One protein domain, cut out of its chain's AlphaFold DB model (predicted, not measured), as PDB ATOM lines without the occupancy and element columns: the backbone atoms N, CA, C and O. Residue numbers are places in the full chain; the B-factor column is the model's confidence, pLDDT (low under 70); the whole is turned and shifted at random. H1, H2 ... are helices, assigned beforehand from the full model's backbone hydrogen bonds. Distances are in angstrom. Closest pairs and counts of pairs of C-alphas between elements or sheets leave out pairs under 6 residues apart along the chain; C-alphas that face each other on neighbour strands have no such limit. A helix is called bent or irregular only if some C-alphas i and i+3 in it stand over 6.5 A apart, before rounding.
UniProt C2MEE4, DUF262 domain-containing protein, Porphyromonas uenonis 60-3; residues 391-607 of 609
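This is residues 391 to 607 of the 609 residues of the protein "DUF262 domain-containing protein" of Porphyromonas uenonis 60-3 (UniProt C2MEE4). A body of helices is built round H5, which runs through its middle: H4, H6 and H10 make an up-and-down bundle with it, H7 and H8 pack on H5 as well, and H9 packs on H6 and H8. H1 crosses H5 at about a right angle, and with H2, H3 and a long loop, residues 424 to 448, it makes one end of the long axis, while the loop of residues 562 to 574 is at the other end and H11 packs on H9. The printed part has 217 residues with eleven named helices, H1 to H11 in order along the chain, and no named strand; the class is all helix. The whole is compact, with a radius of gyration of the C-alphas of 18.0 A and spans of 63 by 43 by 27 A.

The first helix, H1, covers residues 391 to 405, is 19.7 A long and begins at C-alpha 391, (-8.881, 16.551, 4.353). It is irregular, but only just: C-alphas 396 and 399 are 6.7 A apart. H2 is short, residues 418 to 423. H3, residues 449 to 466, is 25.9 A long, and H4 covers residues 469 to 478. H5, residues 484 to 501, is 25.0 A long and begins at (-11.347, 10.726, 23.430); H6, residues 506 to 523, is 26.2 A long. H7 covers residues 529 to 539, H8 residues 541 to 547 and H9 residues 551 to 561. H10, residues 575 to 589, is 20.8 A long. H11, residues 596 to 607, is 17.0 A long and ends at C-alpha 607, (10.229, -17.288, 11.724).

H5 is the hub and touches six other helices. H4, H5, H6 and H10 form a bundle, up and down, each running against the one before it in the chain. H4 and H5 are a helical hairpin at a shallow tilt of 18 degrees, with the closest C-alphas, Leu 478 and Ala 487, 5.6 A apart. H5 and H6 are another, at a shallow tilt of 34 degrees, only just short of steep; their closest C-alphas, Leu 494 and Leu 510, are 6.5 A apart. H10 touches H4 at His 477 and Ser 583, closest C-alphas 5.4 A apart, and H6 at Tyr 522 and His 577, 5.9 A. H5 and H10 are apart. H8 runs the same way as H5 at a shallow tilt of 7 degrees, and the closest C-alphas, Tyr 497 and Val 545, are 6.0 A apart. H7 touches H5 through Arg 485 and Thr 529, closest C-alphas 5.6 A apart. H9 touches H6, closest C-alphas Cys 512 and Ala 558 at 6.0 A, and H11 touches H9, Thr 552 and Ile 603 at 5.9 A. H1 is about perpendicular to H5, at 81 degrees, and residues 397 to 402 alone touch it; the closest C-alphas, His 398 and Ser 492, are 4.9 A apart. H1 is also about perpendicular to H2, at 84 degrees, and to H3, at 86 degrees, and touches both, with closest C-alphas Ala 396 and Val 419 at 5.6 A and Leu 391 and Val 459 at 5.8 A. Every O i to N i+4 pair is within hydrogen-bond range in H2, H3, H4, H7, H8, H9, H10 and H11; the counts are 8 of 11 in H1, 12 of 14 in H5 and 12 of 14 in H6.

The two C-alphas farthest apart, Gly 431 and Asp 572, are 64.2 A from each other. The printed part has no cut. The links H1 to H2, H2 to H3 and H9 to H10 are long. The mean pLDDT of the printed part is 87.3, and residues 427 to 437, 563 to 573, 592 to 593 and 607 are under 70.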
ATOM      1  N   LEU A 391     -10.106  15.805   4.651       91.06
ATOM      2  CA  LEU A 391      -8.881  16.551   4.353       91.06
ATOM      3  C   LEU A 391      -8.254  17.170   5.615       91.06
ATOM      4  O   LEU A 391      -7.049  17.040   5.829       91.06
ATOM      5  N   LYS A 392      -9.061  17.794   6.479       91.50
ATOM      6  CA  LYS A 392      -8.654  18.393   7.757       91.50
ATOM      7  C   LYS A 392      -8.159  17.318   8.714       91.50
ATOM      8  O   LYS A 392      -7.042  17.426   9.211       91.50
ATOM      9  N   GLN A 393      -8.931  16.249   8.897       92.31
ATOM     10  CA  GLN A 393      -8.524  15.123   9.743       92.31
ATOM     11  C   GLN A 393      -7.212  14.494   9.250       92.31
ATOM     12  O   GLN A 393      -6.297  14.244  10.032       92.31
ATOM     13  N   THR A 394      -7.056  14.330   7.937       95.69
ATOM     14  CA  THR A 394      -5.833  13.770   7.357       95.69
ATOM     15  C   THR A 394      -4.644  14.712   7.540       95.69
ATOM     16  O   THR A 394      -3.677  14.345   8.202       95.69
ATOM     17  N   LEU A 395      -4.683  15.927   6.983       95.94
ATOM     18  CA  LEU A 395      -3.513  16.814   6.935       95.94
ATOM     19  C   LEU A 395      -3.248  17.513   8.270       95.94
ATOM     20  O   LEU A 395      -2.098  17.521   8.712       95.94
ATOM     21  N   ALA A 396      -4.273  18.107   8.891       94.62
ATOM     22  CA  ALA A 396      -4.121  18.949  10.082       94.62
ATOM     23  C   ALA A 396      -3.965  18.139  11.371       94.62
ATOM     24  O   ALA A 396      -3.287  18.586  12.292       94.62
ATOM     25  N   VAL A 397      -4.558  16.944  11.429       94.62
ATOM     26  CA  VAL A 397      -4.512  16.099  12.626       94.62
ATOM     27  C   VAL A 397      -3.497  14.977  12.444       94.62
ATOM     28  O   VAL A 397      -2.433  14.996  13.065       94.62
ATOM     29  N   HIS A 398      -3.787  13.992  11.594       97.00
ATOM     30  CA  HIS A 398      -3.008  12.757  11.568       97.00
ATOM     31  C   HIS A 398      -1.620  12.941  10.958       97.00
ATOM     32  O   HIS A 398      -0.620  12.703  11.635       97.00
ATOM     33  N   LEU A 399      -1.525  13.407   9.714       97.31
ATOM     34  CA  LEU A 399      -0.241  13.603   9.050       97.31
ATOM     35  C   LEU A 399       0.610  14.651   9.770       97.31
ATOM     36  O   LEU A 399       1.802  14.423   9.960       97.31
ATOM     37  N   PHE A 400       0.014  15.752  10.240       97.06
ATOM     38  CA  PHE A 400       0.738  16.777  10.996       97.06
ATOM     39  C   PHE A 400       1.433  16.177  12.226       97.06
ATOM     40  O   PHE A 400       2.641  16.363  12.409       97.06
ATOM     41  N   ARG A 401       0.705  15.375  13.018       97.06
ATOM     42  CA  ARG A 401       1.261  14.643  14.166       97.06
ATOM     43  C   ARG A 401       2.357  13.676  13.749       97.06
ATOM     44  O   ARG A 401       3.450  13.735  14.304       97.06
ATOM     45  N   LEU A 402       2.092  12.820  12.762       97.62
ATOM     46  CA  LEU A 402       3.050  11.815  12.299       97.62
ATOM     47  C   LEU A 402       4.367  12.459  11.837       97.62
ATOM     48  O   LEU A 402       5.446  12.024  12.241       97.62
ATOM     49  N   ARG A 403       4.298  13.541  11.056       95.69
ATOM     50  CA  ARG A 403       5.464  14.286  10.547       95.69
ATOM     51  C   ARG A 403       6.325  14.893  11.653       95.69
ATOM     52  O   ARG A 403       7.556  14.904  11.531       95.69
ATOM     53  N   HIS A 404       5.693  15.368  12.723       95.56
ATOM     54  CA  HIS A 404       6.371  15.914  13.898       95.56
ATOM     55  C   HIS A 404       6.954  14.805  14.780       95.56
ATOM     56  O   HIS A 404       8.133  14.854  15.140       95.56
ATOM     57  N   TRP A 405       6.173  13.765  15.076       96.56
ATOM     58  CA  TRP A 405       6.589  12.651  15.928       96.56
ATOM     59  C   TRP A 405       7.727  11.829  15.320       96.56
ATOM     60  O   TRP A 405       8.607  11.399  16.061       96.56
ATOM     61  N   MET A 406       7.805  11.720  13.988       94.44
ATOM     62  CA  MET A 406       8.966  11.142  13.289       94.44
ATOM     63  C   MET A 406      10.296  11.818  13.631       94.44
ATOM     64  O   MET A 406      11.354  11.216  13.478       94.44
ATOM     65  N   ARG A 407      10.258  13.078  14.074       91.50
ATOM     66  CA  ARG A 407      11.436  13.867  14.454       91.50
ATOM     67  C   ARG A 407      11.478  14.161  15.954       91.50
ATOM     68  O   ARG A 407      12.253  15.012  16.372       91.50
ATOM     69  N   ARG A 408      10.635  13.489  16.754       92.88
ATOM     70  CA  ARG A 408      10.410  13.780  18.182       92.88
ATOM     71  C   ARG A 408      10.107  15.268  18.438       92.88
ATOM     72  O   ARG A 408      10.460  15.795  19.489       92.88
ATOM     73  N   ASN A 409       9.423  15.934  17.507       93.88
ATOM     74  CA  ASN A 409       8.941  17.303  17.672       93.88
ATOM     75  C   ASN A 409       7.518  17.309  18.240       93.88
ATOM     76  O   ASN A 409       6.726  16.404  17.965       93.88
ATOM     77  N   PHE A 410       7.185  18.349  19.005       92.19
ATOM     78  CA  PHE A 410       5.830  18.542  19.513       92.19
ATOM     79  C   PHE A 410       4.911  19.043  18.396       92.19
ATOM     80  O   PHE A 410       5.223  20.025  17.727       92.19
ATOM     81  N   ALA A 411       3.789  18.350  18.195       92.00
ATOM     82  CA  ALA A 411       2.767  18.710  17.219       92.00
ATOM     83  C   ALA A 411       1.795  19.726  17.841       92.00
ATOM     84  O   ALA A 411       0.774  19.350  18.423       92.00
ATOM     85  N   ASP A 412       2.138  21.011  17.753       91.69
ATOM     86  CA  ASP A 412       1.293  22.099  18.248       91.69
ATOM     87  C   ASP A 412       0.161  22.423  17.257       91.69
ATOM     88  O   ASP A 412       0.289  23.296  16.400       91.69
ATOM     89  N   GLU A 413      -0.952  21.689  17.363       90.56
ATOM     90  CA  GLU A 413      -2.166  21.910  16.547       90.56
ATOM     91  C   GLU A 413      -2.892  23.224  16.894       90.56
ATOM     92  O   GLU A 413      -3.800  23.640  16.181       90.56
ATOM     93  N   ASP A 414      -2.508  23.898  17.982       88.06
ATOM     94  CA  ASP A 414      -3.101  25.172  18.394       88.06
ATOM     95  C   ASP A 414      -2.287  26.370  17.855       88.06
ATOM     96  O   ASP A 414      -2.721  27.526  17.926       88.06
ATOM     97  N   ALA A 415      -1.106  26.115  17.277       89.12
ATOM     98  CA  ALA A 415      -0.248  27.155  16.734       89.12
ATOM     99  C   ALA A 415      -0.866  27.826  15.498       89.12
ATOM    100  O   ALA A 415      -1.416  27.192  14.591       89.12
ATOM    101  N   TYR A 416      -0.707  29.152  15.429       86.88
ATOM    102  CA  TYR A 416      -1.175  29.948  14.298       86.88
ATOM    103  C   TYR A 416      -0.529  29.471  12.991       86.88
ATOM    104  O   TYR A 416       0.705  29.485  12.857       86.88
ATOM    105  N   ARG A 417      -1.381  29.121  12.017       88.25
ATOM    106  CA  ARG A 417      -0.995  28.666  10.674       88.25
ATOM    107  C   ARG A 417      -0.148  27.390  10.661       88.25
ATOM    108  O   ARG A 417       0.738  27.256   9.819       88.25
ATOM    109  N   HIS A 418      -0.330  26.487  11.625       91.88
ATOM    110  CA  HIS A 418       0.512  25.293  11.743       91.88
ATOM    111  C   HIS A 418       0.409  24.373  10.517       91.88
ATOM    112  O   HIS A 418       1.439  23.896  10.040       91.88
ATOM    113  N   VAL A 419      -0.789  24.189   9.949       93.75
ATOM    114  CA  VAL A 419      -0.992  23.361   8.748       93.75
ATOM    115  C   VAL A 419      -0.367  24.051   7.543       93.75
ATOM    116  O   VAL A 419       0.409  23.443   6.811       93.75
ATOM    117  N   GLN A 420      -0.642  25.346   7.368       91.69
ATOM    118  CA  GLN A 420      -0.075  26.110   6.258       91.69
ATOM    119  C   GLN A 420       1.461  26.065   6.272       91.69
ATOM    120  O   GLN A 420       2.069  25.805   5.239       91.69
ATOM    121  N   LYS A 421       2.093  26.276   7.433       91.25
ATOM    122  CA  LYS A 421       3.556  26.251   7.580       91.25
ATOM    123  C   LYS A 421       4.157  24.871   7.326       91.25
ATOM    124  O   LYS A 421       5.231  24.789   6.741       91.25
ATOM    125  N   GLU A 422       3.489  23.807   7.769       93.81
ATOM    126  CA  GLU A 422       3.986  22.438   7.589       93.81
ATOM    127  C   GLU A 422       3.950  22.001   6.121       93.81
ATOM    128  O   GLU A 422       4.865  21.316   5.658       93.81
ATOM    129  N   TYR A 423       2.905  22.405   5.390       94.38
ATOM    130  CA  TYR A 423       2.652  21.936   4.029       94.38
ATOM    131  C   TYR A 423       2.947  22.958   2.927       94.38
ATOM    132  O   TYR A 423       2.605  22.734   1.766       94.38
ATOM    133  N   GLN A 424       3.581  24.084   3.250       90.94
ATOM    134  CA  GLN A 424       4.056  25.012   2.232       90.94
ATOM    135  C   GLN A 424       5.173  24.357   1.405       90.94
ATOM    136  O   GLN A 424       6.000  23.616   1.942       90.94
ATOM    137  N   ALA A 425       5.205  24.616   0.094       85.19
ATOM    138  CA  ALA A 425       6.271  24.086  -0.755       85.19
ATOM    139  C   ALA A 425       7.644  24.538  -0.241       85.19
ATOM    140  O   ALA A 425       7.848  25.707   0.098       85.19
ATOM    141  N   ALA A 426       8.590  23.603  -0.204       79.31
ATOM    142  CA  ALA A 426       9.976  23.930   0.069       79.31
ATOM    143  C   ALA A 426      10.528  24.846  -1.045       79.31
ATOM    144  O   ALA A 426      10.102  24.718  -2.196       79.31
ATOM    145  N   PRO A 427      11.489  25.743  -0.743       68.75
ATOM    146  CA  PRO A 427      12.144  26.564  -1.757       68.75
ATOM    147  C   PRO A 427      12.672  25.682  -2.896       68.75
ATOM    148  O   PRO A 427      13.497  24.795  -2.672       68.75
ATOM    149  N   VAL A 428      12.148  25.892  -4.103       58.94
ATOM    150  CA  VAL A 428      12.414  25.045  -5.272       58.94
ATOM    151  C   VAL A 428      13.898  25.128  -5.645       58.94
ATOM    152  O   VAL A 428      14.416  26.212  -5.908       58.94
ATOM    153  N   MET A 429      14.591  23.987  -5.736       52.34
ATOM    154  CA  MET A 429      15.775  23.902  -6.596       52.34
ATOM    155  C   MET A 429      15.271  23.754  -8.031       52.34
ATOM    156  O   MET A 429      14.717  22.718  -8.380       52.34
ATOM    157  N   ILE A 430      15.465  24.786  -8.855       51.72
ATOM    158  CA  ILE A 430      14.917  24.957 -10.222       51.72
ATOM    159  C   ILE A 430      15.318  23.828 -11.218       51.72
ATOM    160  O   ILE A 430      14.938  23.855 -12.382       51.72
ATOM    161  N   GLY A 431      16.049  22.793 -10.795       52.88
ATOM    162  CA  GLY A 431      16.593  21.748 -11.672       52.88
ATOM    163  C   GLY A 431      16.117  20.313 -11.433       52.88
ATOM    164  O   GLY A 431      16.613  19.424 -12.119       52.88
ATOM    165  N   ILE A 432      15.222  20.048 -10.476       54.34
ATOM    166  CA  ILE A 432      14.787  18.675 -10.163       54.34
ATOM    167  C   ILE A 432      13.302  18.540 -10.525       54.34
ATOM    168  O   ILE A 432      12.473  19.123  -9.825       54.34
ATOM    169  N   PRO A 433      12.940  17.822 -11.608       53.84
ATOM    170  CA  PRO A 433      11.537  17.533 -11.887       53.84
ATOM    171  C   PRO A 433      10.923  16.743 -10.718       53.84
ATOM    172  O   PRO A 433      11.651  16.015 -10.040       53.84
ATOM    173  N   PRO A 434       9.611  16.873 -10.458       56.16
ATOM    174  CA  PRO A 434       8.939  16.082  -9.434       56.16
ATOM    175  C   PRO A 434       9.110  14.593  -9.768       56.16
ATOM    176  O   PRO A 434       8.540  14.091 -10.736       56.16
ATOM    177  N   PHE A 435       9.975  13.904  -9.025       49.59
ATOM    178  CA  PHE A 435      10.238  12.479  -9.201       49.59
ATOM    179  C   PHE A 435       9.364  11.664  -8.243       49.59
ATOM    180  O   PHE A 435       9.446  11.868  -7.035       49.59
ATOM    181  N   GLY A 436       8.651  10.674  -8.789       55.72
ATOM    182  CA  GLY A 436       8.155   9.502  -8.058       55.72
ATOM    183  C   GLY A 436       6.634   9.409  -7.908       55.72
ATOM    184  O   GLY A 436       5.983  10.340  -7.460       55.72
ATOM    185  N   GLU A 437       6.084   8.235  -8.236       58.47
ATOM    186  CA  GLU A 437       4.678   7.841  -8.015       58.47
ATOM    187  C   GLU A 437       4.405   7.380  -6.563       58.47
ATOM    188  O   GLU A 437       3.311   6.915  -6.252       58.47
ATOM    189  N   SER A 438       5.396   7.468  -5.666       71.12
ATOM    190  CA  SER A 438       5.282   7.030  -4.270       71.12
ATOM    191  C   SER A 438       5.300   8.218  -3.311       71.12
ATOM    192  O   SER A 438       6.338   8.861  -3.152       71.12
ATOM    193  N   PHE A 439       4.183   8.456  -2.626       87.25
ATOM    194  CA  PHE A 439       4.078   9.489  -1.598       87.25
ATOM    195  C   PHE A 439       4.493   8.951  -0.231       87.25
ATOM    196  O   PHE A 439       4.008   7.906   0.210       87.25
ATOM    197  N   VAL A 440       5.351   9.689   0.473       89.50
ATOM    198  CA  VAL A 440       5.785   9.344   1.832       89.50
ATOM    199  C   VAL A 440       5.352  10.454   2.772       89.50
ATOM    200  O   VAL A 440       5.712  11.612   2.592       89.50
ATOM    201  N   PHE A 441       4.613  10.118   3.828       91.81
ATOM    202  CA  PHE A 441       3.954  11.131   4.657       91.81
ATOM    203  C   PHE A 441       4.903  12.160   5.292       91.81
ATOM    204  O   PHE A 441       4.452  13.221   5.708       91.81
ATOM    205  N   ASN A 442       6.200  11.857   5.424       90.62
ATOM    206  CA  ASN A 442       7.219  12.710   6.044       90.62
ATOM    207  C   ASN A 442       8.161  13.405   5.038       90.62
ATOM    208  O   ASN A 442       9.137  14.043   5.468       90.62
ATOM    209  N   GLU A 443       7.853  13.324   3.739       87.69
ATOM    210  CA  GLU A 443       8.622  13.938   2.657       87.69
ATOM    211  C   GLU A 443       8.559  15.473   2.667       87.69
ATOM    212  O   GLU A 443       7.746  16.097   3.359       87.69
ATOM    213  N   LYS A 444       9.444  16.123   1.911       87.81
ATOM    214  CA  LYS A 444       9.368  17.575   1.722       87.81
ATOM    215  C   LYS A 444       8.296  17.898   0.694       87.81
ATOM    216  O   LYS A 444       8.239  17.265  -0.350       87.81
ATOM    217  N   ILE A 445       7.479  18.906   0.987       89.31
ATOM    218  CA  ILE A 445       6.397  19.274   0.085       89.31
ATOM    219  C   ILE A 445       6.965  19.979  -1.139       89.31
ATOM    220  O   ILE A 445       7.649  20.999  -1.030       89.31
ATOM    221  N   GLN A 446       6.656  19.419  -2.301       86.00
ATOM    222  CA  GLN A 446       6.872  20.045  -3.595       86.00
ATOM    223  C   GLN A 446       5.615  20.823  -3.988       86.00
ATOM    224  O   GLN A 446       4.497  20.384  -3.714       86.00
ATOM    225  N   GLY A 447       5.809  21.993  -4.595       85.38
ATOM    226  CA  GLY A 447       4.714  22.843  -5.049       85.38
ATOM    227  C   GLY A 447       3.975  22.269  -6.256       85.38
ATOM    228  O   GLY A 447       4.450  21.343  -6.915       85.38
ATOM    229  N   GLY A 448       2.824  22.851  -6.577       85.88
ATOM    230  CA  GLY A 448       2.099  22.542  -7.807       85.88
ATOM    231  C   GLY A 448       1.300  21.253  -7.723       85.88
ATOM    232  O   GLY A 448       0.805  20.883  -6.658       85.88
ATOM    233  N   SER A 449       1.171  20.559  -8.855       87.25
ATOM    234  CA  SER A 449       0.359  19.341  -8.974       87.25
ATOM    235  C   SER A 449       0.754  18.243  -7.983       87.25
ATOM    236  O   SER A 449      -0.113  17.501  -7.525       87.25
ATOM    237  N   HIS A 450       2.034  18.171  -7.600       88.12
ATOM    238  CA  HIS A 450       2.530  17.191  -6.635       88.12
ATOM    239  C   HIS A 450       1.839  17.317  -5.273       88.12
ATOM    240  O   HIS A 450       1.447  16.309  -4.693       88.12
ATOM    241  N   PHE A 451       1.652  18.535  -4.755       91.56
ATOM    242  CA  PHE A 451       0.980  18.735  -3.469       91.56
ATOM    243  C   PHE A 451      -0.480  18.272  -3.500       91.56
ATOM    244  O   PHE A 451      -0.941  17.626  -2.559       91.56
ATOM    245  N   PHE A 452      -1.200  18.581  -4.580       91.81
ATOM    246  CA  PHE A 452      -2.590  18.156  -4.730       91.81
ATOM    247  C   PHE A 452      -2.702  16.630  -4.781       91.81
ATOM    248  O   PHE A 452      -3.531  16.063  -4.074       91.81
ATOM    249  N   ALA A 453      -1.821  15.967  -5.537       91.38
ATOM    250  CA  ALA A 453      -1.767  14.509  -5.604       91.38
ATOM    251  C   ALA A 453      -1.359  13.873  -4.260       91.38
ATOM    252  O   ALA A 453      -1.963  12.888  -3.840       91.38
ATOM    253  N   TYR A 454      -0.399  14.474  -3.548       93.12
ATOM    254  CA  TYR A 454      -0.008  14.076  -2.194       93.12
ATOM    255  C   TYR A 454      -1.213  14.113  -1.245       93.12
ATOM    256  O   TYR A 454      -1.504  13.129  -0.565       93.12
ATOM    257  N   ALA A 455      -1.941  15.234  -1.211       94.44
ATOM    258  CA  ALA A 455      -3.095  15.395  -0.335       94.44
ATOM    259  C   ALA A 455      -4.214  14.403  -0.685       94.44
ATOM    260  O   ALA A 455      -4.702  13.714   0.208       94.44
ATOM    261  N   GLU A 456      -4.562  14.279  -1.970       93.00
ATOM    262  CA  GLU A 456      -5.577  13.338  -2.469       93.00
ATOM    263  C   GLU A 456      -5.233  11.888  -2.081       93.00
ATOM    264  O   GLU A 456      -6.068  11.180  -1.519       93.00
ATOM    265  N   ASN A 457      -3.979  11.466  -2.272       93.81
ATOM    266  CA  ASN A 457      -3.525  10.118  -1.926       93.81
ATOM    267  C   ASN A 457      -3.700   9.787  -0.435       93.81
ATOM    268  O   ASN A 457      -4.203   8.716  -0.078       93.81
ATOM    269  N   PHE A 458      -3.289  10.695   0.455       95.88
ATOM    270  CA  PHE A 458      -3.411  10.448   1.891       95.88
ATOM    271  C   PHE A 458      -4.847  10.571   2.394       95.88
ATOM    272  O   PHE A 458      -5.200   9.859   3.334       95.88
ATOM    273  N   VAL A 459      -5.677  11.414   1.773       95.00
ATOM    274  CA  VAL A 459      -7.113  11.480   2.082       95.00
ATOM    275  C   VAL A 459      -7.788  10.161   1.727       95.00
ATOM    276  O   VAL A 459      -8.441   9.585   2.592       95.00
ATOM    277  N   HIS A 460      -7.552   9.620   0.528       93.69
ATOM    278  CA  HIS A 460      -8.070   8.300   0.152       93.69
ATOM    279  C   HIS A 460      -7.566   7.197   1.095       93.69
ATOM    280  O   HIS A 460      -8.343   6.373   1.573       93.69
ATOM    281  N   SER A 461      -6.274   7.222   1.447       95.69
ATOM    282  CA  SER A 461      -5.702   6.265   2.404       95.69
ATOM    283  C   SER A 461      -6.375   6.347   3.779       95.69
ATOM    284  O   SER A 461      -6.594   5.322   4.427       95.69
ATOM    285  N   TYR A 462      -6.705   7.558   4.240       95.81
ATOM    286  CA  TYR A 462      -7.406   7.774   5.503       95.81
ATOM    287  C   TYR A 462      -8.865   7.311   5.433       95.81
ATOM    288  O   TYR A 462      -9.345   6.659   6.358       95.81
ATOM    289  N   GLU A 463      -9.561   7.567   4.326       93.69
ATOM    290  CA  GLU A 463     -10.923   7.077   4.095       93.69
ATOM    291  C   GLU A 463     -10.992   5.547   4.134       93.69
ATOM    292  O   GLU A 463     -11.823   4.983   4.853       93.69
ATOM    293  N   ASP A 464     -10.063   4.870   3.460       94.69
ATOM    294  CA  ASP A 464      -9.957   3.409   3.479       94.69
ATOM    295  C   ASP A 464      -9.621   2.865   4.876       94.69
ATOM    296  O   ASP A 464     -10.146   1.828   5.297       94.69
ATOM    297  N   PHE A 465      -8.763   3.570   5.620       96.12
ATOM    298  CA  PHE A 465      -8.412   3.230   6.997       96.12
ATOM    299  C   PHE A 465      -9.623   3.339   7.934       96.12
ATOM    300  O   PHE A 465      -9.878   2.429   8.730       96.12
ATOM    301  N   ARG A 466     -10.420   4.407   7.812       93.12
ATOM    302  CA  ARG A 466     -11.621   4.626   8.635       93.12
ATOM    303  C   ARG A 466     -12.707   3.580   8.418       93.12
ATOM    304  O   ARG A 466     -13.453   3.287   9.348       93.12
ATOM    305  N   GLN A 467     -12.785   3.000   7.224       92.69
ATOM    306  CA  GLN A 467     -13.719   1.911   6.920       92.69
ATOM    307  C   GLN A 467     -13.341   0.584   7.598       92.69
ATOM    308  O   GLN A 467     -14.106  -0.383   7.554       92.69
ATOM    309  N   THR A 468     -12.165   0.489   8.224       93.88
ATOM    310  CA  THR A 468     -11.784  -0.724   8.943       93.88
ATOM    311  C   THR A 468     -12.593  -0.879  10.233       93.88
ATOM    312  O   THR A 468     -12.776   0.056  11.013       93.88
ATOM    313  N   LYS A 469     -13.003  -2.120  10.525       91.62
ATOM    314  CA  LYS A 469     -13.705  -2.474  11.773       91.62
ATOM    315  C   LYS A 469     -12.927  -2.055  13.029       91.62
ATOM    316  O   LYS A 469     -13.517  -1.808  14.075       91.62
ATOM    317  N   ILE A 470     -11.600  -1.988  12.937       91.56
ATOM    318  CA  ILE A 470     -10.734  -1.601  14.049       91.56
ATOM    319  C   ILE A 470     -10.937  -0.135  14.440       91.56
ATOM    320  O   ILE A 470     -11.076   0.150  15.630       91.56
ATOM    321  N   VAL A 471     -11.019   0.776  13.466       91.94
ATOM    322  CA  VAL A 471     -11.271   2.201  13.733       91.94
ATOM    323  C   VAL A 471     -12.680   2.407  14.288       91.94
ATOM    324  O   VAL A 471     -12.848   3.116  15.277       91.94
ATOM    325  N   GLU A 472     -13.681   1.704  13.748       92.50
ATOM    326  CA  GLU A 472     -15.052   1.712  14.283       92.50
ATOM    327  C   GLU A 472     -15.101   1.278  15.764       92.50
ATOM    328  O   GLU A 472     -15.787   1.891  16.584       92.50
ATOM    329  N   LEU A 473     -14.365   0.223  16.130       92.94
ATOM    330  CA  LEU A 473     -14.297  -0.264  17.510       92.94
ATOM    331  C   LEU A 473     -13.524   0.688  18.429       92.94
ATOM    332  O   LEU A 473     -13.931   0.874  19.579       92.94
ATOM    333  N   LEU A 474     -12.439   1.296  17.940       93.25
ATOM    334  CA  LEU A 474     -11.693   2.323  18.665       93.25
ATOM    335  C   LEU A 474     -12.595   3.514  19.004       93.25
ATOM    336  O   LEU A 474     -12.664   3.915  20.169       93.25
ATOM    337  N   ASP A 475     -13.333   4.018  18.014       91.50
ATOM    338  CA  ASP A 475     -14.285   5.115  18.181       91.50
ATOM    339  C   ASP A 475     -15.376   4.742  19.198       91.50
ATOM    340  O   ASP A 475     -15.522   5.383  20.241       91.50
ATOM    341  N   ARG A 476     -16.057   3.607  18.989       93.00
ATOM    342  CA  ARG A 476     -17.152   3.134  19.850       93.00
ATOM    343  C   ARG A 476     -16.757   2.963  21.317       93.00
ATOM    344  O   ARG A 476     -17.561   3.251  22.205       93.00
ATOM    345  N   HIS A 477     -15.572   2.421  21.590       93.19
ATOM    346  CA  HIS A 477     -15.201   2.001  22.945       93.19
ATOM    347  C   HIS A 477     -14.287   2.985  23.677       93.19
ATOM    348  O   HIS A 477     -14.253   2.955  24.913       93.19
ATOM    349  N   LEU A 478     -13.576   3.861  22.961       92.31
ATOM    350  CA  LEU A 478     -12.587   4.767  23.549       92.31
ATOM    351  C   LEU A 478     -12.858   6.252  23.267       92.31
ATOM    352  O   LEU A 478     -12.400   7.092  24.047       92.31
ATOM    353  N   ASN A 479     -13.616   6.600  22.221       91.00
ATOM    354  CA  ASN A 479     -13.880   7.995  21.867       91.00
ATOM    355  C   ASN A 479     -15.048   8.607  22.659       91.00
ATOM    356  O   ASN A 479     -16.090   8.973  22.123       91.00
ATOM    357  N   TRP A 480     -14.881   8.721  23.976       87.50
ATOM    358  CA  TRP A 480     -15.855   9.394  24.833       87.50
ATOM    359  C   TRP A 480     -15.194  10.054  26.046       87.50
ATOM    360  O   TRP A 480     -14.153   9.618  26.550       87.50
ATOM    361  N   GLY A 481     -15.808  11.138  26.527       88.25
ATOM    362  CA  GLY A 481     -15.392  11.848  27.736       88.25
ATOM    363  C   GLY A 481     -13.895  12.182  27.772       88.25
ATOM    364  O   GLY A 481     -13.329  12.766  26.850       88.25
ATOM    365  N   ALA A 482     -13.221  11.806  28.860       85.31
ATOM    366  CA  ALA A 482     -11.791  12.062  29.022       85.31
ATOM    367  C   ALA A 482     -10.894  11.157  28.155       85.31
ATOM    368  O   ALA A 482      -9.704  11.454  28.029       85.31
ATOM    369  N   HIS A 483     -11.424  10.071  27.583       90.62
ATOM    370  CA  HIS A 483     -10.668   9.054  26.846       90.62
ATOM    371  C   HIS A 483     -10.530   9.374  25.353       90.62
ATOM    372  O   HIS A 483      -9.550   8.949  24.746       90.62
ATOM    373  N   ALA A 484     -11.400  10.233  24.811       92.88
ATOM    374  CA  ALA A 484     -11.347  10.726  23.430       92.88
ATOM    375  C   ALA A 484      -9.956  11.233  22.999       92.88
ATOM    376  O   ALA A 484      -9.478  10.936  21.908       92.88
ATOM    377  N   ARG A 485      -9.236  11.915  23.903       93.69
ATOM    378  CA  ARG A 485      -7.864  12.396  23.648       93.69
ATOM    379  C   ARG A 485      -6.846  11.269  23.408       93.69
ATOM    380  O   ARG A 485      -5.872  11.478  22.700       93.69
ATOM    381  N   TYR A 486      -7.059  10.090  24.001       95.75
ATOM    382  CA  TYR A 486      -6.248   8.898  23.735       95.75
ATOM    383  C   TYR A 486      -6.676   8.233  22.436       95.75
ATOM    384  O   TYR A 486      -5.802   7.878  21.656       95.75
ATOM    385  N   ALA A 487      -7.985   8.112  22.187       95.88
ATOM    386  CA  ALA A 487      -8.508   7.553  20.941       95.88
ATOM    387  C   ALA A 487      -7.925   8.276  19.717       95.88
ATOM    388  O   ALA A 487      -7.318   7.629  18.875       95.88
ATOM    389  N   SER A 488      -7.962   9.612  19.699       94.94
ATOM    390  CA  SER A 488      -7.419  10.423  18.596       94.94
ATOM    391  C   SER A 488      -5.907  10.230  18.365       94.94
ATOM    392  O   SER A 488      -5.431  10.190  17.227       94.94
ATOM    393  N   VAL A 489      -5.121  10.097  19.439       97.06
ATOM    394  CA  VAL A 489      -3.666   9.877  19.349       97.06
ATOM    395  C   VAL A 489      -3.341   8.450  18.902       97.06
ATOM    396  O   VAL A 489      -2.486   8.266  18.039       97.06
ATOM    397  N   ILE A 490      -4.048   7.455  19.445       97.50
ATOM    398  CA  ILE A 490      -3.929   6.046  19.049       97.50
ATOM    399  C   ILE A 490      -4.297   5.888  17.575       97.50
ATOM    400  O   ILE A 490      -3.555   5.247  16.841       97.50
ATOM    401  N   GLU A 491      -5.381   6.520  17.127       97.62
ATOM    402  CA  GLU A 491      -5.800   6.528  15.726       97.62
ATOM    403  C   GLU A 491      -4.714   7.115  14.819       97.62
ATOM    404  O   GLU A 491      -4.413   6.532  13.786       97.62
ATOM    405  N   SER A 492      -4.054   8.203  15.234       97.81
ATOM    406  CA  SER A 492      -2.957   8.804  14.459       97.81
ATOM    407  C   SER A 492      -1.771   7.845  14.307       97.81
ATOM    408  O   SER A 492      -1.271   7.662  13.202       97.81
ATOM    409  N   LEU A 493      -1.338   7.196  15.395       98.25
ATOM    410  CA  LEU A 493      -0.250   6.209  15.357       98.25
ATOM    411  C   LEU A 493      -0.628   4.971  14.533       98.25
ATOM    412  O   LEU A 493       0.192   4.464  13.768       98.25
ATOM    413  N   LEU A 494      -1.872   4.507  14.666       98.00
ATOM    414  CA  LEU A 494      -2.394   3.372  13.915       98.00
ATOM    415  C   LEU A 494      -2.539   3.699  12.425       98.00
ATOM    416  O   LEU A 494      -2.266   2.843  11.590       98.00
ATOM    417  N   PHE A 495      -2.893   4.937  12.083       98.19
ATOM    418  CA  PHE A 495      -2.881   5.404  10.703       98.19
ATOM    419  C   PHE A 495      -1.459   5.400  10.138       98.19
ATOM    420  O   PHE A 495      -1.247   4.900   9.043       98.19
ATOM    421  N   GLY A 496      -0.459   5.844  10.907       97.69
ATOM    422  CA  GLY A 496       0.949   5.731  10.510       97.69
ATOM    423  C   GLY A 496       1.391   4.287  10.243       97.69
ATOM    424  O   GLY A 496       2.070   4.026   9.255       97.69
ATOM    425  N   TYR A 497       0.943   3.335  11.070       98.00
ATOM    426  CA  TYR A 497       1.124   1.902  10.814       98.00
ATOM    427  C   TYR A 497       0.433   1.458   9.516       98.00
ATOM    428  O   TYR A 497       1.047   0.795   8.680       98.00
ATOM    429  N   TYR A 498      -0.826   1.856   9.323       97.62
ATOM    430  CA  TYR A 498      -1.618   1.519   8.142       97.62
ATOM    431  C   TYR A 498      -1.001   2.048   6.845       97.62
ATOM    432  O   TYR A 498      -0.980   1.333   5.850       97.62
ATOM    433  N   LEU A 499      -0.450   3.265   6.852       96.06
ATOM    434  CA  LEU A 499       0.213   3.843   5.681       96.06
ATOM    435  C   LEU A 499       1.382   2.985   5.182       96.06
ATOM    436  O   LEU A 499       1.658   2.973   3.987       96.06
ATOM    437  N   LYS A 500       2.049   2.254   6.082       95.19
ATOM    438  CA  LYS A 500       3.192   1.409   5.734       95.19
ATOM    439  C   LYS A 500       2.821  -0.052   5.478       95.19
ATOM    440  O   LYS A 500       3.325  -0.658   4.538       95.19
ATOM    441  N   PHE A 501       1.969  -0.631   6.322       95.94
ATOM    442  CA  PHE A 501       1.681  -2.072   6.326       95.94
ATOM    443  C   PHE A 501       0.243  -2.422   5.910       95.94
ATOM    444  O   PHE A 501      -0.121  -3.598   5.820       95.94
ATOM    445  N   GLY A 502      -0.597  -1.421   5.648       94.75
ATOM    446  CA  GLY A 502      -2.006  -1.603   5.323       94.75
ATOM    447  C   GLY A 502      -2.769  -2.308   6.446       94.75
ATOM    448  O   GLY A 502      -2.677  -1.959   7.622       94.75
ATOM    449  N   ARG A 503      -3.555  -3.324   6.074       94.44
ATOM    450  CA  ARG A 503      -4.407  -4.091   7.004       94.44
ATOM    451  C   ARG A 503      -3.680  -5.251   7.693       94.44
ATOM    452  O   ARG A 503      -4.269  -5.876   8.577       94.44
ATOM    453  N   ALA A 504      -2.451  -5.570   7.281       92.94
ATOM    454  CA  ALA A 504      -1.695  -6.683   7.846       92.94
ATOM    455  C   ALA A 504      -1.439  -6.427   9.335       92.94
ATOM    456  O   ALA A 504      -0.957  -5.362   9.687       92.94
ATOM    457  N   TYR A 505      -1.801  -7.380  10.198       92.75
ATOM    458  CA  TYR A 505      -1.616  -7.301  11.653       92.75
ATOM    459  C   TYR A 505      -2.125  -6.012  12.339       92.75
ATOM    460  O   TYR A 505      -1.657  -5.620  13.412       92.75
ATOM    461  N   LEU A 506      -3.113  -5.333  11.742       93.62
ATOM    462  CA  LEU A 506      -3.613  -4.048  12.245       93.62
ATOM    463  C   LEU A 506      -4.225  -4.164  13.654       93.62
ATOM    464  O   LEU A 506      -4.163  -3.226  14.449       93.62
ATOM    465  N   THR A 507      -4.800  -5.322  13.981       92.50
ATOM    466  CA  THR A 507      -5.365  -5.599  15.308       92.50
ATOM    467  C   THR A 507      -4.279  -5.703  16.373       92.50
ATOM    468  O   THR A 507      -4.409  -5.166  17.472       92.50
ATOM    469  N   GLU A 508      -3.205  -6.413  16.055       92.62
ATOM    470  CA  GLU A 508      -2.055  -6.624  16.919       92.62
ATOM    471  C   GLU A 508      -1.320  -5.298  17.131       92.62
ATOM    472  O   GLU A 508      -0.976  -4.951  18.260       92.62
ATOM    473  N   ALA A 509      -1.194  -4.488  16.074       94.69
ATOM    474  CA  ALA A 509      -0.657  -3.138  16.171       94.69
ATOM    475  C   ALA A 509      -1.509  -2.246  17.088       94.69
ATOM    476  O   ALA A 509      -0.969  -1.585  17.978       94.69
ATOM    477  N   LEU A 510      -2.840  -2.276  16.944       94.44
ATOM    478  CA  LEU A 510      -3.758  -1.594  17.861       94.44
ATOM    479  C   LEU A 510      -3.537  -2.050  19.309       94.44
ATOM    480  O   LEU A 510      -3.501  -1.209  20.207       94.44
ATOM    481  N   PHE A 511      -3.381  -3.354  19.547       92.38
ATOM    482  CA  PHE A 511      -3.112  -3.894  20.879       92.38
ATOM    483  C   PHE A 511      -1.829  -3.320  21.481       92.38
ATOM    484  O   PHE A 511      -1.863  -2.785  22.594       92.38
ATOM    485  N   CYS A 512      -0.722  -3.353  20.740       92.88
ATOM    486  CA  CYS A 512       0.559  -2.809  21.182       92.88
ATOM    487  C   CYS A 512       0.477  -1.299  21.464       92.88
ATOM    488  O   CYS A 512       0.888  -0.845  22.535       92.88
ATOM    489  N   ILE A 513      -0.118  -0.521  20.554       95.12
ATOM    490  CA  ILE A 513      -0.242   0.940  20.687       95.12
ATOM    491  C   ILE A 513      -1.140   1.306  21.878       95.12
ATOM    492  O   ILE A 513      -0.758   2.136  22.707       95.12
ATOM    493  N   CYS A 514      -2.306   0.668  22.023       93.31
ATOM    494  CA  CYS A 514      -3.198   0.871  23.169       93.31
ATOM    495  C   CYS A 514      -2.504   0.533  24.492       93.31
ATOM    496  O   CYS A 514      -2.576   1.319  25.438       93.31
ATOM    497  N   SER A 515      -1.815  -0.610  24.552       90.62
ATOM    498  CA  SER A 515      -1.085  -1.064  25.742       90.62
ATOM    499  C   SER A 515       0.021  -0.086  26.135       90.62
ATOM    500  O   SER A 515       0.198   0.219  27.314       90.62
ATOM    501  N   TYR A 516       0.737   0.464  25.154       92.56
ATOM    502  CA  TYR A 516       1.753   1.477  25.406       92.56
ATOM    503  C   TYR A 516       1.132   2.773  25.944       92.56
ATOM    504  O   TYR A 516       1.525   3.269  26.999       92.56
ATOM    505  N   MET A 517       0.106   3.302  25.270       93.62
ATOM    506  CA  MET A 517      -0.553   4.553  25.665       93.62
ATOM    507  C   MET A 517      -1.270   4.454  27.021       93.62
ATOM    508  O   MET A 517      -1.375   5.446  27.751       93.62
ATOM    509  N   ALA A 518      -1.729   3.261  27.396       91.12
ATOM    510  CA  ALA A 518      -2.348   2.997  28.687       91.12
ATOM    511  C   ALA A 518      -1.395   3.229  29.871       91.12
ATOM    512  O   ALA A 518      -1.851   3.698  30.918       91.12
ATOM    513  N   LYS A 519      -0.076   3.030  29.694       89.56
ATOM    514  CA  LYS A 519       0.936   3.343  30.721       89.56
ATOM    515  C   LYS A 519       0.804   4.778  31.221       89.56
ATOM    516  O   LYS A 519       0.681   5.001  32.422       89.56
ATOM    517  N   HIS A 520       0.731   5.740  30.299       91.62
ATOM    518  CA  HIS A 520       0.562   7.153  30.639       91.62
ATOM    519  C   HIS A 520      -0.784   7.436  31.314       91.62
ATOM    520  O   HIS A 520      -0.866   8.224  32.258       91.62
ATOM    521  N   ARG A 521      -1.867   6.779  30.877       89.56
ATOM    522  CA  ARG A 521      -3.176   6.958  31.519       89.56
ATOM    523  C   ARG A 521      -3.156   6.490  32.966       89.56
ATOM    524  O   ARG A 521      -3.730   7.191  33.800       89.56
ATOM    525  N   TYR A 522      -2.530   5.355  33.258       87.50
ATOM    526  CA  TYR A 522      -2.485   4.782  34.603       87.50
ATOM    527  C   TYR A 522      -1.488   5.493  35.518       87.50
ATOM    528  O   TYR A 522      -1.787   5.686  36.694       87.50
ATOM    529  N   SER A 523      -0.379   6.008  34.983       85.88
ATOM    530  CA  SER A 523       0.568   6.811  35.763       85.88
ATOM    531  C   SER A 523       0.054   8.220  36.075       85.88
ATOM    532  O   SER A 523       0.472   8.827  37.060       85.88
ATOM    533  N   THR A 524      -0.853   8.763  35.254       85.50
ATOM    534  CA  THR A 524      -1.237  10.178  35.327       85.50
ATOM    535  C   THR A 524      -2.662  10.379  35.874       85.50
ATOM    536  O   THR A 524      -3.644   9.885  35.303       85.50
ATOM    537  N   PRO A 525      -2.840  11.176  36.947       78.50
ATOM    538  CA  PRO A 525      -4.151  11.576  37.470       78.50
ATOM    539  C   PRO A 525      -5.031  12.354  36.485       78.50
ATOM    540  O   PRO A 525      -6.212  12.049  36.300       78.50
ATOM    541  N   ARG A 526      -4.449  13.378  35.855       86.06
ATOM    542  CA  ARG A 526      -5.105  14.311  34.934       86.06
ATOM    543  C   ARG A 526      -4.290  14.373  33.648       86.06
ATOM    544  O   ARG A 526      -3.282  15.060  33.594       86.06
ATOM    545  N   ALA A 527      -4.723  13.634  32.637       90.69
ATOM    546  CA  ALA A 527      -4.095  13.658  31.321       90.69
ATOM    547  C   ALA A 527      -4.735  14.766  30.482       90.69
ATOM    548  O   ALA A 527      -5.937  14.695  30.233       90.69
ATOM    549  N   THR A 528      -3.980  15.782  30.064       92.94
ATOM    550  CA  THR A 528      -4.443  16.826  29.129       92.94
ATOM    551  C   THR A 528      -4.236  16.363  27.684       92.94
ATOM    552  O   THR A 528      -3.532  15.385  27.452       92.94
ATOM    553  N   THR A 529      -4.851  17.016  26.693       92.38
ATOM    554  CA  THR A 529      -4.595  16.680  25.276       92.38
ATOM    555  C   THR A 529      -3.113  16.856  24.933       92.38
ATOM    556  O   THR A 529      -2.512  15.968  24.339       92.38
ATOM    557  N   ALA A 530      -2.494  17.946  25.399       92.75
ATOM    558  CA  ALA A 530      -1.061  18.188  25.242       92.75
ATOM    559  C   ALA A 530      -0.202  17.081  25.875       92.75
ATOM    560  O   ALA A 530       0.667  16.549  25.195       92.75
ATOM    561  N   SER A 531      -0.492  16.662  27.115       94.75
ATOM    562  CA  SER A 531       0.330  15.645  27.788       94.75
ATOM    563  C   SER A 531       0.232  14.266  27.121       94.75
ATOM    564  O   SER A 531       1.197  13.513  27.107       94.75
ATOM    565  N   VAL A 532      -0.925  13.923  26.538       95.44
ATOM    566  CA  VAL A 532      -1.086  12.669  25.781       95.44
ATOM    567  C   VAL A 532      -0.343  12.727  24.445       95.44
ATOM    568  O   VAL A 532       0.306  11.748  24.081       95.44
ATOM    569  N   ARG A 533      -0.381  13.869  23.744       95.19
ATOM    570  CA  ARG A 533       0.396  14.093  22.510       95.19
ATOM    571  C   ARG A 533       1.902  14.048  22.767       95.19
ATOM    572  O   ARG A 533       2.618  13.391  22.022       95.19
ATOM    573  N   GLU A 534       2.367  14.685  23.839       95.19
ATOM    574  CA  GLU A 534       3.770  14.661  24.265       95.19
ATOM    575  C   GLU A 534       4.228  13.238  24.620       95.19
ATOM    576  O   GLU A 534       5.326  12.817  24.258       95.19
ATOM    577  N   TYR A 535       3.371  12.447  25.272       95.69
ATOM    578  CA  TYR A 535       3.682  11.045  25.545       95.69
ATOM    579  C   TYR A 535       3.812  10.216  24.257       95.69
ATOM    580  O   TYR A 535       4.751   9.434  24.127       95.69
ATOM    581  N   ALA A 536       2.923  10.413  23.279       95.50
ATOM    582  CA  ALA A 536       3.018   9.744  21.980       95.50
ATOM    583  C   ALA A 536       4.244  10.186  21.169       95.50
ATOM    584  O   ALA A 536       4.924   9.339  20.596       95.50
ATOM    585  N   GLN A 537       4.593  11.474  21.185       94.62
ATOM    586  CA  GLN A 537       5.837  11.988  20.602       94.62
ATOM    587  C   GLN A 537       7.069  11.273  21.174       94.62
ATOM    588  O   GLN A 537       7.958  10.870  20.427       94.62
ATOM    589  N   ASN A 538       7.112  11.091  22.496       95.00
ATOM    590  CA  ASN A 538       8.225  10.441  23.185       95.00
ATOM    591  C   ASN A 538       8.196   8.906  23.101       95.00
ATOM    592  O   ASN A 538       9.177   8.269  23.477       95.00
ATOM    593  N   SER A 539       7.100   8.314  22.610       93.56
ATOM    594  CA  SER A 539       6.950   6.858  22.482       93.56
ATOM    595  C   SER A 539       7.828   6.240  21.397       93.56
ATOM    596  O   SER A 539       8.126   5.050  21.461       93.56
ATOM    597  N   GLU A 540       8.197   7.041  20.389       93.81
ATOM    598  CA  GLU A 540       8.878   6.613  19.162       93.81
ATOM    599  C   GLU A 540       8.125   5.578  18.319       93.81
ATOM    600  O   GLU A 540       8.697   5.032  17.381       93.81
ATOM    601  N   ILE A 541       6.846   5.307  18.602       95.88
ATOM    602  CA  ILE A 541       6.069   4.270  17.904       95.88
ATOM    603  C   ILE A 541       6.110   4.455  16.391       95.88
ATOM    604  O   ILE A 541       6.366   3.499  15.667       95.88
ATOM    605  N   ILE A 542       5.920   5.680  15.902       96.06
ATOM    606  CA  ILE A 542       5.961   5.926  14.459       96.06
ATOM    607  C   ILE A 542       7.354   5.687  13.855       96.06
ATOM    608  O   ILE A 542       7.461   5.218  12.728       96.06
ATOM    609  N   MET A 543       8.423   5.938  14.615       94.94
ATOM    610  CA  MET A 543       9.788   5.652  14.174       94.94
ATOM    611  C   MET A 543      10.037   4.141  14.113       94.94
ATOM    612  O   MET A 543      10.622   3.674  13.140       94.94
ATOM    613  N   MET A 544       9.533   3.378  15.093       95.12
ATOM    614  CA  MET A 544       9.571   1.908  15.081       95.12
ATOM    615  C   MET A 544       8.843   1.352  13.853       95.12
ATOM    616  O   MET A 544       9.383   0.509  13.139       95.12
ATOM    617  N   VAL A 545       7.643   1.869  13.558       96.06
ATOM    618  CA  VAL A 545       6.896   1.526  12.337       96.06
ATOM    619  C   VAL A 545       7.755   1.789  11.104       96.06
ATOM    620  O   VAL A 545       7.955   0.882  10.298       96.06
ATOM    621  N   GLU A 546       8.317   2.992  10.970       93.88
ATOM    622  CA  GLU A 546       9.082   3.396   9.787       93.88
ATOM    623  C   GLU A 546      10.392   2.614   9.604       93.88
ATOM    624  O   GLU A 546      10.800   2.358   8.474       93.88
ATOM    625  N   GLN A 547      11.019   2.149  10.682       93.56
ATOM    626  CA  GLN A 547      12.252   1.355  10.618       93.56
ATOM    627  C   GLN A 547      12.005  -0.147  10.422       93.56
ATOM    628  O   GLN A 547      12.883  -0.854   9.931       93.56
ATOM    629  N   SER A 548      10.811  -0.640  10.754       94.75
ATOM    630  CA  SER A 548      10.485  -2.066  10.664       94.75
ATOM    631  C   SER A 548      10.378  -2.545   9.214       94.75
ATOM    632  O   SER A 548       9.663  -1.952   8.409       94.75
ATOM    633  N   SER A 549      11.053  -3.637   8.859       91.69
ATOM    634  CA  SER A 549      10.980  -4.227   7.512       91.69
ATOM    635  C   SER A 549       9.695  -5.030   7.270       91.69
ATOM    636  O   SER A 549       9.297  -5.202   6.120       91.69
ATOM    637  N   SER A 550       9.025  -5.485   8.334       93.44
ATOM    638  CA  SER A 550       7.741  -6.193   8.292       93.44
ATOM    639  C   SER A 550       6.853  -5.807   9.489       93.44
ATOM    640  O   SER A 550       7.353  -5.274  10.488       93.44
ATOM    641  N   PRO A 551       5.545  -6.126   9.437       94.12
ATOM    642  CA  PRO A 551       4.650  -6.055  10.589       94.12
ATOM    643  C   PRO A 551       5.181  -6.748  11.847       94.12
ATOM    644  O   PRO A 551       5.084  -6.194  12.938       94.12
ATOM    645  N   THR A 552       5.754  -7.945  11.710       91.50
ATOM    646  CA  THR A 552       6.229  -8.770  12.828       91.50
ATOM    647  C   THR A 552       7.444  -8.174  13.532       91.50
ATOM    648  O   THR A 552       7.493  -8.227  14.760       91.50
ATOM    649  N   PHE A 553       8.357  -7.511  12.809       92.69
ATOM    650  CA  PHE A 553       9.458  -6.756  13.428       92.69
ATOM    651  C   PHE A 553       8.951  -5.616  14.316       92.69
ATOM    652  O   PHE A 553       9.416  -5.469  15.446       92.69
ATOM    653  N   PHE A 554       7.949  -4.862  13.846       95.06
ATOM    654  CA  PHE A 554       7.324  -3.820  14.663       95.06
ATOM    655  C   PHE A 554       6.685  -4.413  15.921       95.06
ATOM    656  O   PHE A 554       6.868  -3.886  17.016       95.06
ATOM    657  N   LEU A 555       5.929  -5.505  15.774       93.38
ATOM    658  CA  LEU A 555       5.239  -6.135  16.900       93.38
ATOM    659  C   LEU A 555       6.224  -6.669  17.941       93.38
ATOM    660  O   LEU A 555       5.993  -6.464  19.129       93.38
ATOM    661  N   ALA A 556       7.322  -7.298  17.513       90.56
ATOM    662  CA  ALA A 556       8.363  -7.793  18.409       90.56
ATOM    663  C   ALA A 556       8.954  -6.660  19.264       90.56
ATOM    664  O   ALA A 556       8.934  -6.744  20.491       90.56
ATOM    665  N   GLU A 557       9.381  -5.560  18.635       92.50
ATOM    666  CA  GLU A 557       9.928  -4.407  19.357       92.50
ATOM    667  C   GLU A 557       8.871  -3.737  20.252       92.50
ATOM    668  O   GLU A 557       9.137  -3.371  21.401       92.50
ATOM    669  N   ALA A 558       7.640  -3.589  19.757       91.69
ATOM    670  CA  ALA A 558       6.570  -2.972  20.525       91.69
ATOM    671  C   ALA A 558       6.216  -3.804  21.767       91.69
ATOM    672  O   ALA A 558       5.986  -3.224  22.829       91.69
ATOM    673  N   LEU A 559       6.207  -5.140  21.670       89.19
ATOM    674  CA  LEU A 559       5.925  -6.044  22.789       89.19
ATOM    675  C   LEU A 559       6.935  -5.897  23.937       89.19
ATOM    676  O   LEU A 559       6.531  -5.888  25.099       89.19
ATOM    677  N   GLU A 560       8.221  -5.694  23.642       87.00
ATOM    678  CA  GLU A 560       9.239  -5.426  24.674       87.00
ATOM    679  C   GLU A 560       8.967  -4.120  25.434       87.00
ATOM    680  O   GLU A 560       9.330  -3.954  26.603       87.00
ATOM    681  N   ARG A 561       8.300  -3.171  24.767       85.94
ATOM    682  CA  ARG A 561       8.007  -1.839  25.292       85.94
ATOM    683  C   ARG A 561       6.624  -1.716  25.920       85.94
ATOM    684  O   ARG A 561       6.340  -0.643  26.461       85.94
ATOM    685  N   ILE A 562       5.762  -2.736  25.912       81.12
ATOM    686  CA  ILE A 562       4.470  -2.694  26.622       81.12
ATOM    687  C   ILE A 562       4.589  -3.249  28.049       81.12
ATOM    688  O   ILE A 562       5.604  -3.788  28.464       81.12
ATOM    689  N   VAL A 563       3.572  -3.003  28.866       64.69
ATOM    690  CA  VAL A 563       3.304  -3.772  30.092       64.69
ATOM    691  C   VAL A 563       1.951  -4.443  29.827       64.69
ATOM    692  O   VAL A 563       1.136  -3.789  29.170       64.69
ATOM    693  N   PRO A 564       1.670  -5.675  30.299       59.56
ATOM    694  CA  PRO A 564       0.370  -6.346  30.127       59.56
ATOM    695  C   PRO A 564      -0.802  -5.652  30.862       59.56
ATOM    696  O   PRO A 564      -1.571  -6.264  31.591       59.56
ATOM    697  N   CYS A 565      -0.971  -4.341  30.706       56.88
ATOM    698  CA  CYS A 565      -1.935  -3.539  31.453       56.88
ATOM    699  C   CYS A 565      -3.347  -3.564  30.849       56.88
ATOM    700  O   CYS A 565      -4.268  -2.995  31.427       56.88
ATOM    701  N   VAL A 566      -3.534  -4.173  29.673       59.62
ATOM    702  CA  VAL A 566      -4.860  -4.313  29.041       59.62
ATOM    703  C   VAL A 566      -5.700  -5.387  29.742       59.62
ATOM    704  O   VAL A 566      -6.929  -5.311  29.723       59.62
ATOM    705  N   TYR A 567      -5.052  -6.346  30.414       59.75
ATOM    706  CA  TYR A 567      -5.723  -7.448  31.113       59.75
ATOM    707  C   TYR A 567      -5.571  -7.409  32.634       59.75
ATOM    708  O   TYR A 567      -6.430  -7.957  33.326       59.75
ATOM    709  N   GLU A 568      -4.554  -6.722  33.159       63.31
ATOM    710  CA  GLU A 568      -4.286  -6.639  34.596       63.31
ATOM    711  C   GLU A 568      -4.318  -5.184  35.084       63.31
ATOM    712  O   GLU A 568      -3.591  -4.319  34.592       63.31
ATOM    713  N   MET A 569      -5.190  -4.911  36.058       62.25
ATOM    714  CA  MET A 569      -5.341  -3.602  36.697       62.25
ATOM    715  C   MET A 569      -4.693  -3.665  38.089       62.25
ATOM    716  O   MET A 569      -4.934  -4.625  38.817       62.25
ATOM    717  N   GLN A 570      -3.879  -2.672  38.464       61.94
ATOM    718  CA  GLN A 570      -3.267  -2.618  39.804       61.94
ATOM    719  C   GLN A 570      -4.335  -2.483  40.909       61.94
ATOM    720  O   GLN A 570      -5.465  -2.080  40.635       61.94
ATOM    721  N   GLU A 571      -4.003  -2.829  42.154       53.88
ATOM    722  CA  GLU A 571      -4.894  -2.602  43.300       53.88
ATOM    723  C   GLU A 571      -4.917  -1.104  43.674       53.88
ATOM    724  O   GLU A 571      -3.889  -0.434  43.634       53.88
ATOM    725  N   ASP A 572      -6.102  -0.586  44.026       54.16
ATOM    726  CA  ASP A 572      -6.373   0.801  44.470       54.16
ATOM    727  C   ASP A 572      -6.371   1.900  43.372       54.16
ATOM    728  O   ASP A 572      -5.529   2.798  43.295       54.16
ATOM    729  N   VAL A 573      -7.361   1.834  42.471       66.06
ATOM    730  CA  VAL A 573      -7.362   2.570  41.194       66.06
ATOM    731  C   VAL A 573      -8.447   3.645  41.142       66.06
ATOM    732  O   VAL A 573      -9.622   3.401  41.421       66.06
ATOM    733  N   ARG A 574      -8.071   4.860  40.719       77.25
ATOM    734  CA  ARG A 574      -9.009   5.986  40.563       77.25
ATOM    735  C   ARG A 574     -10.127   5.624  39.569       77.25
ATOM    736  O   ARG A 574      -9.846   4.970  38.563       77.25
ATOM    737  N   PRO A 575     -11.360   6.145  39.726       83.19
ATOM    738  CA  PRO A 575     -12.483   5.807  38.841       83.19
ATOM    739  C   PRO A 575     -12.190   5.988  37.342       83.19
ATOM    740  O   PRO A 575     -12.568   5.154  36.526       83.19
ATOM    741  N   VAL A 576     -11.452   7.041  36.973       82.62
ATOM    742  CA  VAL A 576     -11.080   7.335  35.576       82.62
ATOM    743  C   VAL A 576     -10.113   6.310  34.969       82.62
ATOM    744  O   VAL A 576     -10.124   6.085  33.762       82.62
ATOM    745  N   HIS A 577      -9.267   5.687  35.786       87.31
ATOM    746  CA  HIS A 577      -8.334   4.650  35.348       87.31
ATOM    747  C   HIS A 577      -9.071   3.326  35.127       87.31
ATOM    748  O   HIS A 577      -8.887   2.700  34.086       87.31
ATOM    749  N   SER A 578      -9.981   2.969  36.039       85.88
ATOM    750  CA  SER A 578     -10.867   1.806  35.887       85.88
ATOM    751  C   SER A 578     -11.800   1.949  34.680       85.88
ATOM    752  O   SER A 578     -11.962   1.010  33.903       85.88
ATOM    753  N   ALA A 579     -12.352   3.145  34.446       88.12
ATOM    754  CA  ALA A 579     -13.147   3.430  33.252       88.12
ATOM    755  C   ALA A 579     -12.348   3.199  31.957       88.12
ATOM    756  O   ALA A 579     -12.820   2.494  31.067       88.12
ATOM    757  N   PHE A 580     -11.111   3.702  31.886       89.50
ATOM    758  CA  PHE A 580     -10.241   3.497  30.725       89.50
ATOM    759  C   PHE A 580      -9.878   2.020  30.517       89.50
ATOM    760  O   PHE A 580      -9.945   1.522  29.396       89.50
ATOM    761  N   PHE A 581      -9.538   1.302  31.593       89.44
ATOM    762  CA  PHE A 581      -9.287  -0.140  31.556       89.44
ATOM    763  C   PHE A 581     -10.496  -0.917  31.026       89.44
ATOM    764  O   PHE A 581     -10.361  -1.731  30.116       89.44
ATOM    765  N   ASN A 582     -11.696  -0.625  31.531       88.50
ATOM    766  CA  ASN A 582     -12.921  -1.267  31.063       88.50
ATOM    767  C   ASN A 582     -13.221  -0.943  29.593       88.50
ATOM    768  O   ASN A 582     -13.667  -1.827  28.862       88.50
ATOM    769  N   SER A 583     -12.934   0.280  29.139       90.94
ATOM    770  CA  SER A 583     -13.007   0.660  27.725       90.94
ATOM    771  C   SER A 583     -12.093  -0.196  26.847       90.94
ATOM    772  O   SER A 583     -12.574  -0.782  25.878       90.94
ATOM    773  N   LEU A 584     -10.812  -0.341  27.207       90.25
ATOM    774  CA  LEU A 584      -9.873  -1.195  26.469       90.25
ATOM    775  C   LEU A 584     -10.290  -2.670  26.512       90.25
ATOM    776  O   LEU A 584     -10.316  -3.339  25.483       90.25
ATOM    777  N   LYS A 585     -10.709  -3.170  27.677       88.06
ATOM    778  CA  LYS A 585     -11.205  -4.543  27.832       88.06
ATOM    779  C   LYS A 585     -12.409  -4.822  26.933       88.06
ATOM    780  O   LYS A 585     -12.495  -5.893  26.342       88.06
ATOM    781  N   ASN A 586     -13.350  -3.885  26.836       89.25
ATOM    782  CA  ASN A 586     -14.519  -4.028  25.970       89.25
ATOM    783  C   ASN A 586     -14.145  -3.956  24.486       89.25
ATOM    784  O   ASN A 586     -14.682  -4.736  23.704       89.25
ATOM    785  N   LEU A 587     -13.192  -3.093  24.124       90.50
ATOM    786  CA  LEU A 587     -12.642  -3.012  22.774       90.50
ATOM    787  C   LEU A 587     -12.035  -4.353  22.342       90.50
ATOM    788  O   LEU A 587     -12.447  -4.902  21.325       90.50
ATOM    789  N   PHE A 588     -11.127  -4.935  23.132       88.56
ATOM    790  CA  PHE A 588     -10.454  -6.188  22.753       88.56
ATOM    791  C   PHE A 588     -11.335  -7.433  22.896       88.56
ATOM    792  O   PHE A 588     -11.097  -8.424  22.217       88.56
ATOM    793  N   LYS A 589     -12.409  -7.387  23.695       86.12
ATOM    794  CA  LYS A 589     -13.453  -8.431  23.678       86.12
ATOM    795  C   LYS A 589     -14.225  -8.493  22.359       86.12
ATOM    796  O   LYS A 589     -14.794  -9.535  22.047       86.12
ATOM    797  N   ALA A 590     -14.307  -7.384  21.626       84.88
ATOM    798  CA  ALA A 590     -15.050  -7.294  20.371       84.88
ATOM    799  C   ALA A 590     -14.239  -7.758  19.143       84.88
ATOM    800  O   ALA A 590     -14.757  -7.758  18.021       84.88
ATOM    801  N   ILE A 591     -12.978  -8.151  19.348       83.62
ATOM    802  CA  ILE A 591     -12.028  -8.556  18.311       83.62
ATOM    803  C   ILE A 591     -11.649 -10.036  18.547       83.62
ATOM    804  O   ILE A 591     -11.690 -10.475  19.700       83.62
ATOM    805  N   PRO A 592     -11.341 -10.851  17.507       68.50
ATOM    806  CA  PRO A 592     -10.813 -12.204  17.709       68.50
ATOM    807  C   PRO A 592      -9.618 -12.190  18.663       68.50
ATOM    808  O   PRO A 592      -8.921 -11.181  18.723       68.50
ATOM    809  N   ALA A 593      -9.406 -13.282  19.403       66.44
ATOM    810  CA  ALA A 593      -8.422 -13.340  20.482       66.44
ATOM    811  C   ALA A 593      -7.046 -12.816  20.018       66.44
ATOM    812  O   ALA A 593      -6.398 -13.394  19.137       66.44
ATOM    813  N   VAL A 594      -6.692 -11.649  20.558       73.88
ATOM    814  CA  VAL A 594      -5.393 -10.998  20.429       73.88
ATOM    815  C   VAL A 594      -4.932 -10.689  21.838       73.88
ATOM    816  O   VAL A 594      -5.623  -9.993  22.576       73.88
ATOM    817  N   SER A 595      -3.771 -11.219  22.190       77.06
ATOM    818  CA  SER A 595      -3.064 -11.041  23.453       77.06
ATOM    819  C   SER A 595      -1.565 -11.011  23.173       77.06
ATOM    820  O   SER A 595      -1.120 -11.447  22.113       77.06
ATOM    821  N   ASP A 596      -0.774 -10.540  24.131       73.19
ATOM    822  CA  ASP A 596       0.689 -10.582  24.071       73.19
ATOM    823  C   ASP A 596       1.214 -11.988  23.727       73.19
ATOM    824  O   ASP A 596       2.010 -12.135  22.805       73.19
ATOM    825  N   LYS A 597       0.679 -13.033  24.374       79.62
ATOM    826  CA  LYS A 597       1.046 -14.437  24.111       79.62
ATOM    827  C   LYS A 597       0.708 -14.897  22.695       79.62
ATOM    828  O   LYS A 597       1.480 -15.633  22.086       79.62
ATOM    829  N   GLU A 598      -0.448 -14.498  22.174       81.31
ATOM    830  CA  GLU A 598      -0.859 -14.849  20.810       81.31
ATOM    831  C   GLU A 598      -0.031 -14.103  19.765       81.31
ATOM    832  O   GLU A 598       0.292 -14.686  18.733       81.31
ATOM    833  N   ILE A 599       0.350 -12.850  20.034       79.06
ATOM    834  CA  ILE A 599       1.239 -12.082  19.159       79.06
ATOM    835  C   ILE A 599       2.636 -12.715  19.154       79.06
ATOM    836  O   ILE A 599       3.158 -12.973  18.073       79.06
ATOM    837  N   SER A 600       3.208 -13.041  20.321       78.62
ATOM    838  CA  SER A 600       4.500 -13.740  20.420       78.62
ATOM    839  C   SER A 600       4.500 -15.057  19.649       78.62
ATOM    840  O   SER A 600       5.400 -15.293  18.853       78.62
ATOM    841  N   LYS A 601       3.449 -15.871  19.806       81.62
ATOM    842  CA  LYS A 601       3.328 -17.130  19.070       81.62
ATOM    843  C   LYS A 601       3.274 -16.919  17.553       81.62
ATOM    844  O   LYS A 601       3.921 -17.646  16.816       81.62
ATOM    845  N   ARG A 602       2.522 -15.924  17.071       79.56
ATOM    846  CA  ARG A 602       2.451 -15.625  15.629       79.56
ATOM    847  C   ARG A 602       3.782 -15.148  15.062       79.56
ATOM    848  O   ARG A 602       4.074 -15.448  13.915       79.56
ATOM    849  N   ILE A 603       4.559 -14.408  15.853       78.94
ATOM    850  CA  ILE A 603       5.922 -14.021  15.490       78.94
ATOM    851  C   ILE A 603       6.779 -15.286  15.354       78.94
ATOM    852  O   ILE A 603       7.378 -15.477  14.306       78.94
ATOM    853  N   GLU A 604       6.786 -16.172  16.355       81.06
ATOM    854  CA  GLU A 604       7.528 -17.446  16.314       81.06
ATOM    855  C   GLU A 604       7.139 -18.306  15.092       81.06
ATOM    856  O   GLU A 604       8.011 -18.705  14.321       81.06
ATOM    857  N   ASP A 605       5.837 -18.481  14.838       79.12
ATOM    858  CA  ASP A 605       5.310 -19.227  13.683       79.12
ATOM    859  C   ASP A 605       5.738 -18.600  12.322       79.12
ATOM    860  O   ASP A 605       5.833 -19.294  11.307       79.12
ATOM    861  N   GLU A 606       6.003 -17.285  12.269       76.56
ATOM    862  CA  GLU A 606       6.475 -16.558  11.075       76.56
ATOM    863  C   GLU A 606       8.005 -16.632  10.882       76.56
ATOM    864  O   GLU A 606       8.506 -16.235   9.837       76.56
ATOM    865  N   PHE A 607       8.769 -17.148  11.847       65.12
ATOM    866  CA  PHE A 607      10.229 -17.288  11.724       65.12
ATOM    867  C   PHE A 607      10.718 -18.746  11.733       65.12
ATOM    868  O   PHE A 607      11.862 -18.991  11.356       65.12
TER     869      PHE A 607